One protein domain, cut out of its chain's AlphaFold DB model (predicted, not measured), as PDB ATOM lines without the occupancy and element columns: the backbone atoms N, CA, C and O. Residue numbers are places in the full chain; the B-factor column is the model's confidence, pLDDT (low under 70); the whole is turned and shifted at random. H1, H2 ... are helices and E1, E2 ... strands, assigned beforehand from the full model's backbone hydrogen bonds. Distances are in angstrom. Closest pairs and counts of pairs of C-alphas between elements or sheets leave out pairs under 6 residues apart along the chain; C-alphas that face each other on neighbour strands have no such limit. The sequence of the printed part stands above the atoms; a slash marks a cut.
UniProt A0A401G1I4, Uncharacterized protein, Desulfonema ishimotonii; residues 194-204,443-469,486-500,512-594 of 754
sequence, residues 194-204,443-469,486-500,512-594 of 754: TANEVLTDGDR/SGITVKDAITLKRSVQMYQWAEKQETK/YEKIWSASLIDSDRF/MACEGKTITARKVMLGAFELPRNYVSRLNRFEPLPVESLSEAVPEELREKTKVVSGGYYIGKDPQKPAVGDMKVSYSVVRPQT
ATOM      1  N   THR A 194      24.451  34.835 284.470       96.12
ATOM      2  CA  THR A 194      24.998  36.128 284.027       96.12
ATOM      3  C   THR A 194      24.024  36.858 283.102       96.12
ATOM      4  O   THR A 194      23.122  36.257 282.520       96.12
ATOM      5  N   ALA A 195      24.204  38.168 282.951       93.88
ATOM      6  CA  ALA A 195      23.519  38.969 281.944       93.88
ATOM      7  C   ALA A 195      24.479  40.049 281.437       93.88
ATOM      8  O   ALA A 195      25.069  40.767 282.239       93.88
ATOM      9  N   ASN A 196      24.614  40.160 280.114       86.25
ATOM     10  CA  ASN A 196      25.548  41.086 279.459       86.25
ATOM     11  C   ASN A 196      24.838  42.366 278.965       86.25
ATOM     12  O   ASN A 196      25.365  43.096 278.128       86.25
ATOM     13  N   GLU A 197      23.612  42.612 279.431       84.06
ATOM     14  CA  GLU A 197      22.851  43.822 279.127       84.06
ATOM     15  C   GLU A 197      23.112  44.900 280.177       84.06
ATOM     16  O   GLU A 197      23.169  44.625 281.375       84.06
ATOM     17  N   VAL A 198      23.221  46.147 279.720       84.94
ATOM     18  CA  VAL A 198      23.259  47.313 280.601       84.94
ATOM     19  C   VAL A 198      21.819  47.699 280.937       84.94
ATOM     20  O   VAL A 198      21.017  47.947 280.035       84.94
ATOM     21  N   LEU A 199      21.478  47.729 282.224       87.25
ATOM     22  CA  LEU A 199      20.134  48.052 282.701       87.25
ATOM     23  C   LEU A 199      20.070  49.527 283.098       87.25
ATOM     24  O   LEU A 199      20.893  49.975 283.890       87.25
ATOM     25  N   THR A 200      19.076  50.268 282.609       82.75
ATOM     26  CA  THR A 200      18.740  51.608 283.122       82.75
ATOM     27  C   THR A 200      17.320  51.621 283.669       82.75
ATOM     28  O   THR A 200      16.427  50.987 283.103       82.75
ATOM     29  N   ASP A 201      17.097  52.334 284.775       79.56
ATOM     30  CA  ASP A 201      15.752  52.604 285.289       79.56
ATOM     31  C   ASP A 201      15.134  53.894 284.730       79.56
ATOM     32  O   ASP A 201      13.991  54.210 285.063       79.56
ATOM     33  N   GLY A 202      15.839  54.621 283.858       68.75
ATOM     34  CA  GLY A 202      15.402  55.913 283.335       68.75
ATOM     35  C   GLY A 202      14.009  55.876 282.717       68.75
ATOM     36  O   GLY A 202      13.654  54.960 281.976       68.75
ATOM     37  N   ASP A 203      13.194  56.882 283.021       57.31
ATOM     38  CA  ASP A 203      11.851  57.059 282.454       57.31
ATOM     39  C   ASP A 203      11.900  57.843 281.127       57.31
ATOM     40  O   ASP A 203      11.019  58.637 280.811       57.31
ATOM     41  N   ARG A 204      12.959  57.609 280.335       52.34
ATOM     42  CA  ARG A 204      13.137  58.180 278.997       52.34
ATOM     43  C   ARG A 204      12.120  57.541 278.052       52.34
ATOM     44  O   ARG A 204      12.311  56.408 277.623       52.34
ATOM     45  N   SER A 443      18.136  61.238 283.731       57.56
ATOM     46  CA  SER A 443      18.479  59.988 283.027       57.56
ATOM     47  C   SER A 443      18.857  58.820 283.962       57.56
ATOM     48  O   SER A 443      19.984  58.734 284.431       57.56
ATOM     49  N   GLY A 444      17.913  57.915 284.241       66.62
ATOM     50  CA  GLY A 444      18.037  56.963 285.357       66.62
ATOM     51  C   GLY A 444      19.296  56.086 285.362       66.62
ATOM     52  O   GLY A 444      19.896  55.791 284.320       66.62
ATOM     53  N   ILE A 445      19.667  55.654 286.569       76.94
ATOM     54  CA  ILE A 445      20.913  54.961 286.895       76.94
ATOM     55  C   ILE A 445      21.166  53.811 285.929       76.94
ATOM     56  O   ILE A 445      20.316  52.944 285.727       76.94
ATOM     57  N   THR A 446      22.373  53.791 285.369       80.25
ATOM     58  CA  THR A 446      22.787  52.828 284.347       80.25
ATOM     59  C   THR A 446      23.766  51.806 284.930       80.25
ATOM     60  O   THR A 446      24.916  52.119 285.221       80.25
ATOM     61  N   VAL A 447      23.318  50.561 285.102       85.81
ATOM     62  CA  VAL A 447      24.048  49.488 285.793       85.81
ATOM     63  C   VAL A 447      24.503  48.402 284.817       85.81
ATOM     64  O   VAL A 447      23.701  47.831 284.078       85.81
ATOM     65  N   LYS A 448      25.800  48.083 284.859       85.75
ATOM     66  CA  LYS A 448      26.410  46.918 284.197       85.75
ATOM     67  C   LYS A 448      26.426  45.710 285.142       85.75
ATOM     68  O   LYS A 448      26.404  45.871 286.366       85.75
ATOM     69  N   ASP A 449      26.490  44.511 284.566       85.44
ATOM     70  CA  ASP A 449      26.676  43.246 285.290       85.44
ATOM     71  C   ASP A 449      25.612  43.023 286.380       85.44
ATOM     72  O   ASP A 449      25.896  42.797 287.564       85.44
ATOM     73  N   ALA A 450      24.347  43.131 285.967       92.44
ATOM     74  CA  ALA A 450      23.165  42.905 286.788       92.44
ATOM     75  C   ALA A 450      22.093  42.154 285.985       92.44
ATOM     76  O   ALA A 450      21.825  42.463 284.827       92.44
ATOM     77  N   ILE A 451      21.451  41.172 286.617       95.94
ATOM     78  CA  ILE A 451      20.345  40.402 286.031       95.94
ATOM     79  C   ILE A 451      19.029  41.177 286.163       95.94
ATOM     80  O   ILE A 451      18.208  41.178 285.247       95.94
ATOM     81  N   THR A 452      18.843  41.856 287.297       95.56
ATOM     82  CA  THR A 452      17.700  42.736 287.567       95.56
ATOM     83  C   THR A 452      18.173  43.974 288.321       95.56
ATOM     84  O   THR A 452      18.936  43.853 289.277       95.56
ATOM     85  N   LEU A 453      17.675  45.144 287.926       93.31
ATOM     86  CA  LEU A 453      17.773  46.423 288.625       93.31
ATOM     87  C   LEU A 453      16.391  46.785 289.179       93.31
ATOM     88  O   LEU A 453      15.389  46.692 288.468       93.31
ATOM     89  N   LYS A 454      16.322  47.211 290.440       94.25
ATOM     90  CA  LYS A 454      15.089  47.658 291.089       94.25
ATOM     91  C   LYS A 454      15.275  49.039 291.711       94.25
ATOM     92  O   LYS A 454      15.975  49.176 292.714       94.25
ATOM     93  N   ARG A 455      14.567  50.033 291.169       91.38
ATOM     94  CA  ARG A 455      14.283  51.300 291.850       91.38
ATOM     95  C   ARG A 455      13.148  51.063 292.845       91.38
ATOM     96  O   ARG A 455      12.038  50.697 292.456       91.38
ATOM     97  N   SER A 456      13.414  51.283 294.125       93.25
ATOM     98  CA  SER A 456      12.415  51.321 295.195       93.25
ATOM     99  C   SER A 456      12.164  52.779 295.567       93.25
ATOM    100  O   SER A 456      13.110  53.537 295.748       93.25
ATOM    101  N   VAL A 457      10.897  53.181 295.661       91.75
ATOM    102  CA  VAL A 457      10.510  54.572 295.926       91.75
ATOM    103  C   VAL A 457       9.563  54.620 297.115       91.75
ATOM    104  O   VAL A 457       8.698  53.756 297.246       91.75
ATOM    105  N   GLN A 458       9.713  55.632 297.965       95.06
ATOM    106  CA  GLN A 458       8.766  55.991 299.017       95.06
ATOM    107  C   GLN A 458       8.504  57.498 298.984       95.06
ATOM    108  O   GLN A 458       9.440  58.275 298.816       95.06
ATOM    109  N   MET A 459       7.259  57.916 299.198       94.75
ATOM    110  CA  MET A 459       6.880  59.320 299.392       94.75
ATOM    111  C   MET A 459       6.422  59.535 300.837       94.75
ATOM    112  O   MET A 459       5.674  58.709 301.377       94.75
ATOM    113  N   TYR A 460       6.872  60.631 301.450       95.94
ATOM    114  CA  TYR A 460       6.434  61.070 302.770       95.94
ATOM    115  C   TYR A 460       5.066  61.737 302.655       95.94
ATOM    116  O   TYR A 460       4.906  62.739 301.959       95.94
ATOM    117  N   GLN A 461       4.054  61.148 303.282       96.25
ATOM    118  CA  GLN A 461       2.657  61.534 303.080       96.25
ATOM    119  C   GLN A 461       1.799  61.154 304.289       96.25
ATOM    120  O   GLN A 461       2.187  60.304 305.091       96.25
ATOM    121  N   TRP A 462       0.637  61.785 304.435       94.88
ATOM    122  CA  TRP A 462      -0.309  61.475 305.502       94.88
ATOM    123  C   TRP A 462      -0.951  60.098 305.314       94.88
ATOM    124  O   TRP A 462      -1.285  59.701 304.196       94.88
ATOM    125  N   ALA A 463      -1.195  59.412 306.429       93.56
ATOM    126  CA  ALA A 463      -2.034  58.224 306.524       93.56
ATOM    127  C   ALA A 463      -3.041  58.368 307.677       93.56
ATOM    128  O   ALA A 463      -2.672  58.764 308.784       93.56
ATOM    129  N   GLU A 464      -4.305  58.022 307.421       89.81
ATOM    130  CA  GLU A 464      -5.353  57.921 308.445       89.81
ATOM    131  C   GLU A 464      -5.267  56.561 309.162       89.81
ATOM    132  O   GLU A 464      -5.358  55.502 308.536       89.81
ATOM    133  N   LYS A 465      -5.126  56.581 310.491       84.38
ATOM    134  CA  LYS A 465      -5.234  55.414 311.378       84.38
ATOM    135  C   LYS A 465      -6.542  55.466 312.162       84.38
ATOM    136  O   LYS A 465      -6.894  56.495 312.729       84.38
ATOM    137  N   GLN A 466      -7.228  54.329 312.253       79.81
ATOM    138  CA  GLN A 466      -8.462  54.165 313.026       79.81
ATOM    139  C   GLN A 466      -8.209  53.256 314.239       79.81
ATOM    140  O   GLN A 466      -8.106  52.036 314.108       79.81
ATOM    141  N   GLU A 467      -8.143  53.838 315.436       61.78
ATOM    142  CA  GLU A 467      -7.966  53.114 316.700       61.78
ATOM    143  C   GLU A 467      -9.266  53.038 317.516       61.78
ATOM    144  O   GLU A 467     -10.199  53.816 317.330       61.78
ATOM    145  N   THR A 468      -9.333  52.109 318.476       57.06
ATOM    146  CA  THR A 468     -10.411  52.049 319.482       57.06
ATOM    147  C   THR A 468      -9.817  52.093 320.888       57.06
ATOM    148  O   THR A 468      -9.475  51.061 321.470       57.06
ATOM    149  N   LYS A 469      -9.700  53.301 321.450       47.62
ATOM    150  CA  LYS A 469      -9.166  53.520 322.803       47.62
ATOM    151  C   LYS A 469     -10.234  53.230 323.859       47.62
ATOM    152  O   LYS A 469     -11.432  53.323 323.596       47.62
ATOM    153  N   TYR A 486      -3.870  60.957 312.463       87.69
ATOM    154  CA  TYR A 486      -3.145  61.150 311.213       87.69
ATOM    155  C   TYR A 486      -1.658  61.208 311.523       87.69
ATOM    156  O   TYR A 486      -1.226  61.916 312.432       87.69
ATOM    157  N   GLU A 487      -0.872  60.454 310.768       92.50
ATOM    158  CA  GLU A 487       0.584  60.433 310.874       92.50
ATOM    159  C   GLU A 487       1.209  60.581 309.489       92.50
ATOM    160  O   GLU A 487       0.633  60.156 308.487       92.50
ATOM    161  N   LYS A 488       2.388  61.202 309.425       94.25
ATOM    162  CA  LYS A 488       3.163  61.319 308.188       94.25
ATOM    163  C   LYS A 488       4.116  60.129 308.098       94.25
ATOM    164  O   LYS A 488       4.982  59.973 308.962       94.25
ATOM    165  N   ILE A 489       3.968  59.303 307.068       96.38
ATOM    166  CA  ILE A 489       4.738  58.068 306.878       96.38
ATOM    167  C   ILE A 489       5.446  58.032 305.528       96.38
ATOM    168  O   ILE A 489       4.989  58.612 304.546       96.38
ATOM    169  N   TRP A 490       6.547  57.284 305.469       96.06
ATOM    170  CA  TRP A 490       7.194  56.892 304.219       96.06
ATOM    171  C   TRP A 490       6.448  55.692 303.618       96.06
ATOM    172  O   TRP A 490       6.635  54.558 304.057       96.06
ATOM    173  N   SER A 491       5.593  55.939 302.623       95.69
ATOM    174  CA  SER A 491       4.819  54.897 301.932       95.69
ATOM    175  C   SER A 491       5.328  54.677 300.507       95.69
ATOM    176  O   SER A 491       5.609  55.634 299.788       95.69
ATOM    177  N   ALA A 492       5.422  53.409 300.094       93.81
ATOM    178  CA  ALA A 492       5.825  53.002 298.742       93.81
ATOM    179  C   ALA A 492       4.690  53.069 297.700       93.81
ATOM    180  O   ALA A 492       4.924  52.815 296.520       93.81
ATOM    181  N   SER A 493       3.478  53.415 298.139       91.94
ATOM    182  CA  SER A 493       2.300  53.627 297.297       91.94
ATOM    183  C   SER A 493       1.667  54.980 297.609       91.94
ATOM    184  O   SER A 493       1.728  55.450 298.751       91.94
ATOM    185  N   LEU A 494       1.015  55.572 296.612       91.12
ATOM    186  CA  LEU A 494       0.178  56.758 296.767       91.12
ATOM    187  C   LEU A 494      -0.984  56.487 297.742       91.12
ATOM    188  O   LEU A 494      -1.696  55.491 297.589       91.12
ATOM    189  N   ILE A 495      -1.186  57.366 298.724       91.56
ATOM    190  CA  ILE A 495      -2.307  57.305 299.668       91.56
ATOM    191  C   ILE A 495      -3.328  58.384 299.291       91.56
ATOM    192  O   ILE A 495      -3.127  59.568 299.555       91.56
ATOM    193  N   ASP A 496      -4.430  57.933 298.695       88.81
ATOM    194  CA  ASP A 496      -5.617  58.718 298.333       88.81
ATOM    195  C   ASP A 496      -6.217  59.420 299.570       88.81
ATOM    196  O   ASP A 496      -6.939  58.814 300.369       88.81
ATOM    197  N   SER A 497      -5.880  60.705 299.735       87.50
ATOM    198  CA  SER A 497      -6.327  61.547 300.853       87.50
ATOM    199  C   SER A 497      -7.760  62.057 300.713       87.50
ATOM    200  O   SER A 497      -8.325  62.569 301.680       87.50
ATOM    201  N   ASP A 498      -8.382  61.915 299.541       80.12
ATOM    202  CA  ASP A 498      -9.741  62.411 299.296       80.12
ATOM    203  C   ASP A 498     -10.785  61.574 300.054       80.12
ATOM    204  O   ASP A 498     -11.900  62.037 300.308       80.12
ATOM    205  N   ARG A 499     -10.395  60.365 300.486       79.62
ATOM    206  CA  ARG A 499     -11.166  59.470 301.366       79.62
ATOM    207  C   ARG A 499     -10.989  59.749 302.860       79.62
ATOM    208  O   ARG A 499     -11.698  59.133 303.656       79.62
ATOM    209  N   PHE A 500     -10.057  60.619 303.256       82.69
ATOM    210  CA  PHE A 500      -9.807  60.908 304.670       82.69
ATOM    211  C   PHE A 500     -10.964  61.684 305.300       82.69
ATOM    212  O   PHE A 500     -11.486  62.644 304.727       82.69
ATOM    213  N   MET A 512       2.979  60.603 292.611       77.94
ATOM    214  CA  MET A 512       4.395  60.582 293.013       77.94
ATOM    215  C   MET A 512       5.276  61.059 291.846       77.94
ATOM    216  O   MET A 512       4.986  60.731 290.695       77.94
ATOM    217  N   ALA A 513       6.376  61.781 292.104       73.00
ATOM    218  CA  ALA A 513       7.273  62.259 291.036       73.00
ATOM    219  C   ALA A 513       7.985  61.105 290.294       73.00
ATOM    220  O   ALA A 513       8.251  61.192 289.094       73.00
ATOM    221  N   CYS A 514       8.197  59.969 290.955       73.81
ATOM    222  CA  CYS A 514       8.554  58.708 290.310       73.81
ATOM    223  C   CYS A 514       7.923  57.511 291.030       73.81
ATOM    224  O   CYS A 514       7.553  57.592 292.199       73.81
ATOM    225  N   GLU A 515       7.813  56.388 290.329       81.62
ATOM    226  CA  GLU A 515       7.291  55.133 290.879       81.62
ATOM    227  C   GLU A 515       8.398  54.082 291.018       81.62
ATOM    228  O   GLU A 515       9.437  54.151 290.347       81.62
ATOM    229  N   GLY A 516       8.173  53.085 291.877       86.94
ATOM    230  CA  GLY A 516       9.035  51.906 291.962       86.94
ATOM    231  C   GLY A 516       9.050  51.138 290.639       86.94
ATOM    232  O   GLY A 516       8.002  50.880 290.053       86.94
ATOM    233  N   LYS A 517      10.239  50.765 290.162       88.38
ATOM    234  CA  LYS A 517      10.454  50.207 288.818       88.38
ATOM    235  C   LYS A 517      11.410  49.025 288.901       88.38
ATOM    236  O   LYS A 517      12.425  49.102 289.587       88.38
ATOM    237  N   THR A 518      11.089  47.922 288.230       91.62
ATOM    238  CA  THR A 518      11.946  46.725 288.175       91.62
ATOM    239  C   THR A 518      12.238  46.394 286.720       91.62
ATOM    240  O   THR A 518      11.313  46.215 285.933       91.62
ATOM    241  N   ILE A 519      13.520  46.338 286.370       90.38
ATOM    242  CA  ILE A 519      14.032  46.117 285.021       90.38
ATOM    243  C   ILE A 519      14.883  44.855 285.070       90.38
ATOM    244  O   ILE A 519      15.859  44.800 285.811       90.38
ATOM    245  N   THR A 520      14.518  43.841 284.296       93.06
ATOM    246  CA  THR A 520      15.231  42.560 284.225       93.06
ATOM    247  C   THR A 520      15.811  42.390 282.827       93.06
ATOM    248  O   THR A 520      15.126  42.676 281.844       93.06
ATOM    249  N   ALA A 521      17.051  41.907 282.734       91.75
ATOM    250  CA  ALA A 521      17.722  41.647 281.466       91.75
ATOM    251  C   ALA A 521      16.870  40.749 280.551       91.75
ATOM    252  O   ALA A 521      16.228  39.780 280.983       91.75
ATOM    253  N   ARG A 522      16.846  41.063 279.254       88.81
ATOM    254  CA  ARG A 522      16.075  40.302 278.270       88.81
ATOM    255  C   ARG A 522      16.700  38.931 278.036       88.81
ATOM    256  O   ARG A 522      15.929  37.988 277.894       88.81
ATOM    257  N   LYS A 523      18.026  38.792 278.083       92.00
ATOM    258  CA  LYS A 523      18.728  37.507 277.993       92.00
ATOM    259  C   LYS A 523      19.613  37.278 279.220       92.00
ATOM    260  O   LYS A 523      20.479  38.089 279.538       92.00
ATOM    261  N   VAL A 524      19.386  36.153 279.898       96.69
ATOM    262  CA  VAL A 524      20.138  35.722 281.085       96.69
ATOM    263  C   VAL A 524      20.700  34.337 280.798       96.69
ATOM    264  O   VAL A 524      19.958  33.444 280.388       96.69
ATOM    265  N   MET A 525      22.002  34.165 280.987       97.19
ATOM    266  CA  MET A 525      22.745  32.979 280.573       97.19
ATOM    267  C   MET A 525      23.222  32.176 281.780       97.19
ATOM    268  O   MET A 525      23.665  32.746 282.768       97.19
ATOM    269  N   LEU A 526      23.172  30.852 281.689       97.44
ATOM    270  CA  LEU A 526      23.831  29.904 282.578       97.44
ATOM    271  C   LEU A 526      24.942  29.223 281.775       97.44
ATOM    272  O   LEU A 526      24.725  28.184 281.149       97.44
ATOM    273  N   GLY A 527      26.112  29.861 281.722       94.94
ATOM    274  CA  GLY A 527      27.156  29.507 280.757       94.94
ATOM    275  C   GLY A 527      26.651  29.671 279.318       94.94
ATOM    276  O   GLY A 527      26.284  30.769 278.907       94.94
ATOM    277  N   ALA A 528      26.601  28.578 278.560       95.81
ATOM    278  CA  ALA A 528      26.091  28.545 277.190       95.81
ATOM    279  C   ALA A 528      24.553  28.464 277.087       95.81
ATOM    280  O   ALA A 528      24.018  28.709 276.008       95.81
ATOM    281  N   PHE A 529      23.838  28.128 278.168       97.88
ATOM    282  CA  PHE A 529      22.379  27.948 278.154       97.88
ATOM    283  C   PHE A 529      21.631  29.254 278.453       97.88
ATOM    284  O   PHE A 529      22.020  29.991 279.351       97.88
ATOM    285  N   GLU A 530      20.518  29.535 277.779       97.75
ATOM    286  CA  GLU A 530      19.629  30.658 278.111       97.75
ATOM    287  C   GLU A 530      18.601  30.241 279.177       97.75
ATOM    288  O   GLU A 530      17.941  29.209 279.038       97.75
ATOM    289  N   LEU A 531      18.446  31.031 280.245       97.81
ATOM    290  CA  LEU A 531      17.519  30.746 281.345       97.81
ATOM    291  C   LEU A 531      16.075  31.180 281.008       97.81
ATOM    292  O   LEU A 531      15.835  32.369 280.777       97.81
ATOM    293  N   PRO A 532      15.085  30.267 281.072       97.12
ATOM    294  CA  PRO A 532      13.667  30.602 280.954       97.12
ATOM    295  C   PRO A 532      13.192  31.694 281.926       97.12
ATOM    296  O   PRO A 532      13.655  31.799 283.066       97.12
ATOM    297  N   ARG A 533      12.190  32.488 281.517       93.88
ATOM    298  CA  ARG A 533      11.642  33.606 282.319       93.88
ATOM    299  C   ARG A 533      11.167  33.195 283.716       93.88
ATOM    300  O   ARG A 533      11.334  33.976 284.648       93.88
ATOM    301  N   ASN A 534      10.614  31.992 283.872       94.69
ATOM    302  CA  ASN A 534      10.182  31.420 285.155       94.69
ATOM    303  C   ASN A 534      11.347  31.051 286.094       94.69
ATOM    304  O   ASN A 534      11.125  30.868 287.289       94.69
ATOM    305  N   TYR A 535      12.577  30.945 285.584       96.69
ATOM    306  CA  TYR A 535      13.792  30.810 286.395       96.69
ATOM    307  C   TYR A 535      14.362  32.185 286.730       96.69
ATOM    308  O   TYR A 535      14.688  32.454 287.883       96.69
ATOM    309  N   VAL A 536      14.399  33.095 285.751       96.00
ATOM    310  CA  VAL A 536      14.863  34.473 285.976       96.00
ATOM    311  C   VAL A 536      14.004  35.184 287.030       96.00
ATOM    312  O   VAL A 536      14.547  35.842 287.908       96.00
ATOM    313  N   SER A 537      12.682  34.981 287.041       93.50
ATOM    314  CA  SER A 537      11.797  35.531 288.081       93.50
ATOM    315  C   SER A 537      11.967  34.901 289.474       93.50
ATOM    316  O   SER A 537      11.479  35.463 290.454       93.50
ATOM    317  N   ARG A 538      12.675  33.765 289.595       94.94
ATOM    318  CA  ARG A 538      13.067  33.174 290.888       94.94
ATOM    319  C   ARG A 538      14.343  33.817 291.449       94.94
ATOM    320  O   ARG A 538      14.563  33.698 292.650       94.94
ATOM    321  N   LEU A 539      15.157  34.503 290.633       95.06
ATOM    322  CA  LEU A 539      16.378  35.215 291.049       95.06
ATOM    323  C   LEU A 539      16.029  36.468 291.869       95.06
ATOM    324  O   LEU A 539      15.970  37.582 291.358       95.06
ATOM    325  N   ASN A 540      15.765  36.263 293.159       92.56
ATOM    326  CA  ASN A 540      15.228  37.263 294.085       92.56
ATOM    327  C   ASN A 540      16.216  37.710 295.180       92.56
ATOM    328  O   ASN A 540      15.831  38.449 296.088       92.56
ATOM    329  N   ARG A 541      17.486  37.292 295.095       93.81
ATOM    330  CA  ARG A 541      18.580  37.797 295.936       93.81
ATOM    331  C   ARG A 541      18.942  39.217 295.492       93.81
ATOM    332  O   ARG A 541      19.849  39.410 294.687       93.81
ATOM    333  N   PHE A 542      18.176  40.187 295.987       95.19
ATOM    334  CA  PHE A 542      18.456  41.611 295.837       95.19
ATOM    335  C   PHE A 542      19.501  42.053 296.861       95.19
ATOM    336  O   PHE A 542      19.296  41.918 298.066       95.19
ATOM    337  N   GLU A 543      20.591  42.621 296.369       94.56
ATOM    338  CA  GLU A 543      21.646  43.252 297.154       94.56
ATOM    339  C   GLU A 543      21.486  44.781 297.028       94.56
ATOM    340  O   GLU A 543      21.158  45.260 295.936       94.56
ATOM    341  N   PRO A 544      21.633  45.569 298.114       93.12
ATOM    342  CA  PRO A 544      21.568  47.027 298.033       93.12
ATOM    343  C   PRO A 544      22.591  47.576 297.035       93.12
ATOM    344  O   PRO A 544      23.703  47.060 296.935       93.12
ATOM    345  N   LEU A 545      22.223  48.638 296.322       90.31
ATOM    346  CA  LEU A 545      23.098  49.349 295.396       90.31
ATOM    347  C   LEU A 545      23.204  50.816 295.855       90.31
ATOM    348  O   LEU A 545      22.398  51.638 295.413       90.31
ATOM    349  N   PRO A 546      24.134  51.142 296.777       87.94
ATOM    350  CA  PRO A 546      24.271  52.488 297.330       87.94
ATOM    351  C   PRO A 546      24.614  53.501 296.236       87.94
ATOM    352  O   PRO A 546      25.536  53.262 295.455       87.94
ATOM    353  N   VAL A 547      23.903  54.627 296.171       80.44
ATOM    354  CA  VAL A 547      24.106  55.667 295.138       80.44
ATOM    355  C   VAL A 547      25.502  56.304 295.164       80.44
ATOM    356  O   VAL A 547      25.992  56.776 294.142       80.44
ATOM    357  N   GLU A 548      26.176  56.230 296.307       79.31
ATOM    358  CA  GLU A 548      27.581  56.566 296.535       79.31
ATOM    359  C   GLU A 548      28.513  55.718 295.651       79.31
ATOM    360  O   GLU A 548      29.477  56.229 295.090       79.31
ATOM    361  N   SER A 549      28.190  54.430 295.464       71.50
ATOM    362  CA  SER A 549      28.951  53.498 294.610       71.50
ATOM    363  C   SER A 549      28.678  53.668 293.107       71.50
ATOM    364  O   SER A 549      29.179  52.903 292.287       71.50
ATOM    365  N   LEU A 550      27.859  54.661 292.746       69.94
ATOM    366  CA  LEU A 550      27.345  54.905 291.398       69.94
ATOM    367  C   LEU A 550      27.771  56.286 290.875       69.94
ATOM    368  O   LEU A 550      27.154  56.823 289.958       69.94
ATOM    369  N   SER A 551      28.859  56.842 291.411       65.50
ATOM    370  CA  SER A 551      29.445  58.149 291.068       65.50
ATOM    371  C   SER A 551      29.911  58.310 289.606       65.50
ATOM    372  O   SER A 551      30.302  59.411 289.215       65.50
ATOM    373  N   GLU A 552      29.787  57.276 288.771       64.94
ATOM    374  CA  GLU A 552      29.906  57.324 287.300       64.94
ATOM    375  C   GLU A 552      28.591  56.982 286.566       64.94
ATOM    376  O   GLU A 552      28.384  57.386 285.426       64.94
ATOM    377  N   ALA A 553      27.679  56.247 287.211       62.62
ATOM    378  CA  ALA A 553      26.450  55.692 286.626       62.62
ATOM    379  C   ALA A 553      25.209  56.596 286.785       62.62
ATOM    380  O   ALA A 553      24.098  56.205 286.416       62.62
ATOM    381  N   VAL A 554      25.404  57.777 287.373       64.25
ATOM    382  CA  VAL A 554      24.381  58.724 287.837       64.25
ATOM    383  C   VAL A 554      24.569  60.059 287.111       64.25
ATOM    384  O   VAL A 554      25.682  60.587 287.160       64.25
ATOM    385  N   PRO A 555      23.536  60.660 286.492       65.50
ATOM    386  CA  PRO A 555      23.672  61.965 285.847       65.50
ATOM    387  C   PRO A 555      24.067  63.050 286.838       65.50
ATOM    388  O   PRO A 555      23.611  63.051 287.980       65.50
ATOM    389  N   GLU A 556      24.860  64.008 286.379       65.75
ATOM    390  CA  GLU A 556      25.216  65.218 287.129       65.75
ATOM    391  C   GLU A 556      23.952  65.980 287.577       65.75
ATOM    392  O   GLU A 556      23.777  66.249 288.765       65.75
ATOM    393  N   GLU A 557      22.988  66.107 286.658       60.44
ATOM    394  CA  GLU A 557      21.603  66.580 286.843       60.44
ATOM    395  C   GLU A 557      20.904  66.020 288.102       60.44
ATOM    396  O   GLU A 557      20.153  66.723 288.778       60.44
ATOM    397  N   LEU A 558      21.126  64.736 288.424       63.44
ATOM    398  CA  LEU A 558      20.492  64.064 289.562       63.44
ATOM    399  C   LEU A 558      21.231  64.341 290.879       63.44
ATOM    400  O   LEU A 558      20.614  64.316 291.942       63.44
ATOM    401  N   ARG A 559      22.540  64.616 290.821       66.06
ATOM    402  CA  ARG A 559      23.384  64.901 291.994       66.06
ATOM    403  C   ARG A 559      23.140  66.306 292.528       66.06
ATOM    404  O   ARG A 559      23.092  66.484 293.736       66.06
ATOM    405  N   GLU A 560      22.945  67.282 291.645       66.94
ATOM    406  CA  GLU A 560      22.644  68.664 292.043       66.94
ATOM    407  C   GLU A 560      21.264  68.790 292.705       66.94
ATOM    408  O   GLU A 560      21.088  69.542 293.665       66.94
ATOM    409  N   LYS A 561      20.274  68.034 292.206       67.06
ATOM    410  CA  LYS A 561      18.870  68.132 292.635       67.06
ATOM    411  C   LYS A 561      18.474  67.168 293.761       67.06
ATOM    412  O   LYS A 561      17.327  67.206 294.208       67.06
ATOM    413  N   THR A 562      19.379  66.310 294.243       74.25
ATOM    414  CA  THR A 562      19.082  65.347 295.319       74.25
ATOM    415  C   THR A 562      20.161  65.305 296.393       74.25
ATOM    416  O   THR A 562      21.332  65.575 296.149       74.25
ATOM    417  N   LYS A 563      19.770  64.946 297.619       83.56
ATOM    418  CA  LYS A 563      20.709  64.719 298.726       83.56
ATOM    419  C   LYS A 563      20.912  63.223 298.908       83.56
ATOM    420  O   LYS A 563      19.937  62.486 299.024       83.56
ATOM    421  N   VAL A 564      22.159  62.766 298.958       83.25
ATOM    422  CA  VAL A 564      22.466  61.360 299.244       83.25
ATOM    423  C   VAL A 564      22.211  61.074 300.725       83.25
ATOM    424  O   VAL A 564      22.737  61.762 301.597       83.25
ATOM    425  N   VAL A 565      21.362  60.083 301.009       82.56
ATOM    426  CA  VAL A 565      20.933  59.702 302.360       82.56
ATOM    427  C   VAL A 565      20.760  58.186 302.430       82.56
ATOM    428  O   VAL A 565      19.918  57.615 301.739       82.56
ATOM    429  N   SER A 566      21.522  57.535 303.315       80.50
ATOM    430  CA  SER A 566      21.387  56.104 303.641       80.50
ATOM    431  C   SER A 566      21.441  55.160 302.423       80.50
ATOM    432  O   SER A 566      20.641  54.226 302.336       80.50
ATOM    433  N   GLY A 567      22.353  55.389 301.471       80.06
ATOM    434  CA  GLY A 567      22.468  54.559 300.267       80.06
ATOM    435  C   GLY A 567      21.479  54.894 299.145       80.06
ATOM    436  O   GLY A 567      21.418  54.175 298.148       80.06
ATOM    437  N   GLY A 568      20.676  55.951 299.285       85.56
ATOM    438  CA  GLY A 568      19.693  56.382 298.289       85.56
ATOM    439  C   GLY A 568      19.642  57.897 298.114       85.56
ATOM    440  O   GLY A 568      20.362  58.643 298.776       85.56
ATOM    441  N   TYR A 569      18.763  58.359 297.231       85.06
ATOM    442  CA  TYR A 569      18.452  59.776 297.076       85.06
ATOM    443  C   TYR A 569      17.303  60.204 297.967       85.06
ATOM    444  O   TYR A 569      16.283  59.522 298.086       85.06
ATOM    445  N   TYR A 570      17.450  61.407 298.495       87.62
ATOM    446  CA  TYR A 570      16.390  62.232 299.022       87.62
ATOM    447  C   TYR A 570      16.042  63.326 298.006       87.62
ATOM    448  O   TYR A 570      16.899  64.137 297.644       87.62
ATOM    449  N   ILE A 571      14.785  63.353 297.572       84.44
ATOM    450  CA  ILE A 571      14.205  64.396 296.724       84.44
ATOM    451  C   ILE A 571      13.326  65.259 297.632       84.44
ATOM    452  O   ILE A 571      12.296  64.794 298.119       84.44
ATOM    453  N   GLY A 572      13.758  66.488 297.900       83.31
ATOM    454  CA  GLY A 572      13.106  67.386 298.853       83.31
ATOM    455  C   GLY A 572      14.092  68.366 299.488       83.31
ATOM    456  O   GLY A 572      15.303  68.272 299.276       83.31
ATOM    457  N   LYS A 573      13.589  69.319 300.280       83.06
ATOM    458  CA  LYS A 573      14.416  70.434 300.791       83.06
ATOM    459  C   LYS A 573      15.399  70.014 301.887       83.06
ATOM    460  O   LYS A 573      16.578  70.369 301.816       83.06
ATOM    461  N   ASP A 574      14.942  69.267 302.890       84.62
ATOM    462  CA  ASP A 574      15.755  68.865 304.043       84.62
ATOM    463  C   ASP A 574      15.404  67.436 304.509       84.62
ATOM    464  O   ASP A 574      14.300  67.224 305.011       84.62
ATOM    465  N   PRO A 575      16.322  66.452 304.397       88.06
ATOM    466  CA  PRO A 575      16.077  65.087 304.857       88.06
ATOM    467  C   PRO A 575      15.884  64.949 306.371       88.06
ATOM    468  O   PRO A 575      15.330  63.936 306.803       88.06
ATOM    469  N   GLN A 576      16.307  65.936 307.169       90.12
ATOM    470  CA  GLN A 576      16.067  65.963 308.617       90.12
ATOM    471  C   GLN A 576      14.694  66.556 308.978       90.12
ATOM    472  O   GLN A 576      14.212  66.363 310.093       90.12
ATOM    473  N   LYS A 577      14.038  67.262 308.042       91.56
ATOM    474  CA  LYS A 577      12.733  67.921 308.230       91.56
ATOM    475  C   LYS A 577      11.805  67.651 307.033       91.56
ATOM    476  O   LYS A 577      11.462  68.583 306.304       91.56
ATOM    477  N   PRO A 578      11.398  66.387 306.815       93.19
ATOM    478  CA  PRO A 578      10.690  65.990 305.604       93.19
ATOM    479  C   PRO A 578       9.309  66.641 305.457       93.19
ATOM    480  O   PRO A 578       8.490  66.642 306.382       93.19
ATOM    481  N   ALA A 579       9.035  67.162 304.260       91.69
ATOM    482  CA  ALA A 579       7.751  67.742 303.879       91.69
ATOM    483  C   ALA A 579       6.832  66.706 303.206       91.69
ATOM    484  O   ALA A 579       7.288  65.707 302.652       91.69
ATOM    485  N   VAL A 580       5.515  66.934 303.246       91.31
ATOM    486  CA  VAL A 580       4.554  66.070 302.537       91.31
ATOM    487  C   VAL A 580       4.772  66.218 301.030       91.31
ATOM    488  O   VAL A 580       4.661  67.317 300.494       91.31
ATOM    489  N   GLY A 581       5.091  65.106 300.368       85.00
ATOM    490  CA  GLY A 581       5.519  65.051 298.970       85.00
ATOM    491  C   GLY A 581       7.020  64.828 298.763       85.00
ATOM    492  O   GLY A 581       7.396  64.444 297.660       85.00
ATOM    493  N   ASP A 582       7.864  64.981 299.790       90.06
ATOM    494  CA  ASP A 582       9.285  64.618 299.695       90.06
ATOM    495  C   ASP A 582       9.442  63.097 299.489       90.06
ATOM    496  O   ASP A 582       8.628  62.292 299.961       90.06
ATOM    497  N   MET A 583      10.494  62.679 298.780       88.75
ATOM    498  CA  MET A 583      10.657  61.299 298.311       88.75
ATOM    499  C   MET A 583      12.022  60.700 298.657       88.75
ATOM    500  O   MET A 583      13.050  61.371 298.620       88.75
ATOM    501  N   LYS A 584      12.030  59.396 298.940       91.69
ATOM    502  CA  LYS A 584      13.229  58.561 299.070       91.69
ATOM    503  C   LYS A 584      13.272  57.566 297.923       91.69
ATOM    504  O   LYS A 584      12.298  56.846 297.694       91.69
ATOM    505  N   VAL A 585      14.402  57.508 297.227       88.62
ATOM    506  CA  VAL A 585      14.648  56.597 296.105       88.62
ATOM    507  C   VAL A 585      15.888  55.770 296.418       88.62
ATOM    508  O   VAL A 585      16.977  56.317 296.558       88.62
ATOM    509  N   SER A 586      15.741  54.453 296.534       91.19
ATOM    510  CA  SER A 586      16.851  53.531 296.793       91.19
ATOM    511  C   SER A 586      16.898  52.420 295.753       91.19
ATOM    512  O   SER A 586      15.876  52.023 295.186       91.19
ATOM    513  N   TYR A 587      18.098  51.913 295.494       91.56
ATOM    514  CA  TYR A 587      18.340  50.940 294.439       91.56
ATOM    515  C   TYR A 587      18.800  49.607 295.021       91.56
ATOM    516  O   TYR A 587      19.503  49.543 296.030       91.56
ATOM    517  N   SER A 588      18.391  48.518 294.379       94.19
ATOM    518  CA  SER A 588      18.937  47.189 294.637       94.19
ATOM    519  C   SER A 588      19.034  46.383 293.351       94.19
ATOM    520  O   SER A 588      18.298  46.610 292.387       94.19
ATOM    521  N   VAL A 589      19.982  45.451 293.323       95.25
ATOM    522  CA  VAL A 589      20.319  44.661 292.138       95.25
ATOM    523  C   VAL A 589      20.376  43.179 292.447       95.25
ATOM    524  O   VAL A 589      20.731  42.759 293.542       95.25
ATOM    525  N   VAL A 590      20.068  42.380 291.438       96.56
ATOM    526  CA  VAL A 590      20.332  40.944 291.424       96.56
ATOM    527  C   VAL A 590      21.616  40.751 290.628       96.56
ATOM    528  O   VAL A 590      21.598  40.790 289.396       96.56
ATOM    529  N   ARG A 591      22.747  40.604 291.325       95.00
ATOM    530  CA  ARG A 591      24.051  40.346 290.696       95.00
ATOM    531  C   ARG A 591      24.111  38.941 290.070       95.00
ATOM    532  O   ARG A 591      23.338  38.060 290.472       95.00
ATOM    533  N   PRO A 592      25.029  38.716 289.107       95.75
ATOM    534  CA  PRO A 592      25.397  37.384 288.649       95.75
ATOM    535  C   PRO A 592      25.678  36.441 289.819       95.75
ATOM    536  O   PRO A 592      26.426  36.785 290.732       95.75
ATOM    537  N   GLN A 593      25.054  35.264 289.824       95.19
ATOM    538  CA  GLN A 593      25.106  34.354 290.971       95.19
ATOM    539  C   GLN A 593      25.006  32.891 290.554       95.19
ATOM    540  O   GLN A 593      24.338  32.549 289.580       95.19
ATOM    541  N   THR A 594      25.685  32.017 291.294       97.06
ATOM    542  CA  THR A 594      25.672  30.579 291.018       97.06
ATOM    543  C   THR A 594      24.277  30.013 291.239       97.06
ATOM    544  O   THR A 594      23.694  30.214 292.304       97.06
TER     545      THR A 594
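AT A GLANCE: This is residues 194 to 204, 443 to 469, 486 to 500 and 512 to 594 of the 754 residues of an uncharacterized protein of Desulfonema ishimotonii (UniProt A0A401G1I4). A strongly twisted antiparallel sheet is built along its own longest strand, E1, which bends by 65 degrees at residue 461; E2 and E3 lie on one side of E1 and E6 on the other, and E5 and then E4 continue the sheet beyond E6. Three very short helices lie round this sheet, and H2 only grazes it. The printed part has 136 residues, in order E1 E2 E3 H1 H2 H3 E4 E5 E6; the class is mixed, helices and strands, with 56 residues in named elements, under half. It is loose, radius of gyration of the C-alphas 17.7 A, and elongated, 61 by 39 by 25 A.

IN THESE COORDINATES: E1, residues 452 to 469, begins at C-alpha (17.700, 42.736, 287.567), spans 45.6 A and bends by 65 degrees at residue 461. E2 is 486 to 491, 13.7 A, and E3 517 to 520. H1 is 533 to 536, H2 547 to 550, H3 556 to 560. E4 is 563 to 565, E5 568 to 571; E6, 583 to 590, spans 23.6 A and ends at C-alpha (20.332, 40.944, 291.424).

HOW THE PARTS SIT: The sheet is branched at E1. Across its pairs, N 461 and O 489 (E1, E2) are 3.0 A apart, N 453 and O 519 (E1, E3) 2.8 A, N 456 and O 586 (E1, E6) 2.8 A, within hydrogen-bond range. E4, E5 and E6 form a meander, each strand the antiparallel neighbour of the one before, of two hairpins: N 565 and O 568 are 2.8 A apart, N 569 and O 585 2.8 A. H2 grazes the sheet with residues 547 to 548; the closest C-alphas of H2 and E5, Val 547 and Gly 568, are 5.5 A apart. H1 and H3 are not on the sheet. In H3 the O i to N i+4 pair is within range; H1 and H2 are too short for one.

THE WHOLE: The C-alphas farthest apart, Lys 469 and Ala 528, are 62.8 A apart. Cuts leave C-alpha gaps of 6.9 A (204 to 443), 15.1 A (469 to 486) and 18.4 A (500 to 512). E3 to H1 and E5 to E6 are long links. Mean pLDDT of the printed part is 85.6; residues 202 to 204, 443 to 444, 467 to 469 and 550 to 561 are under 70.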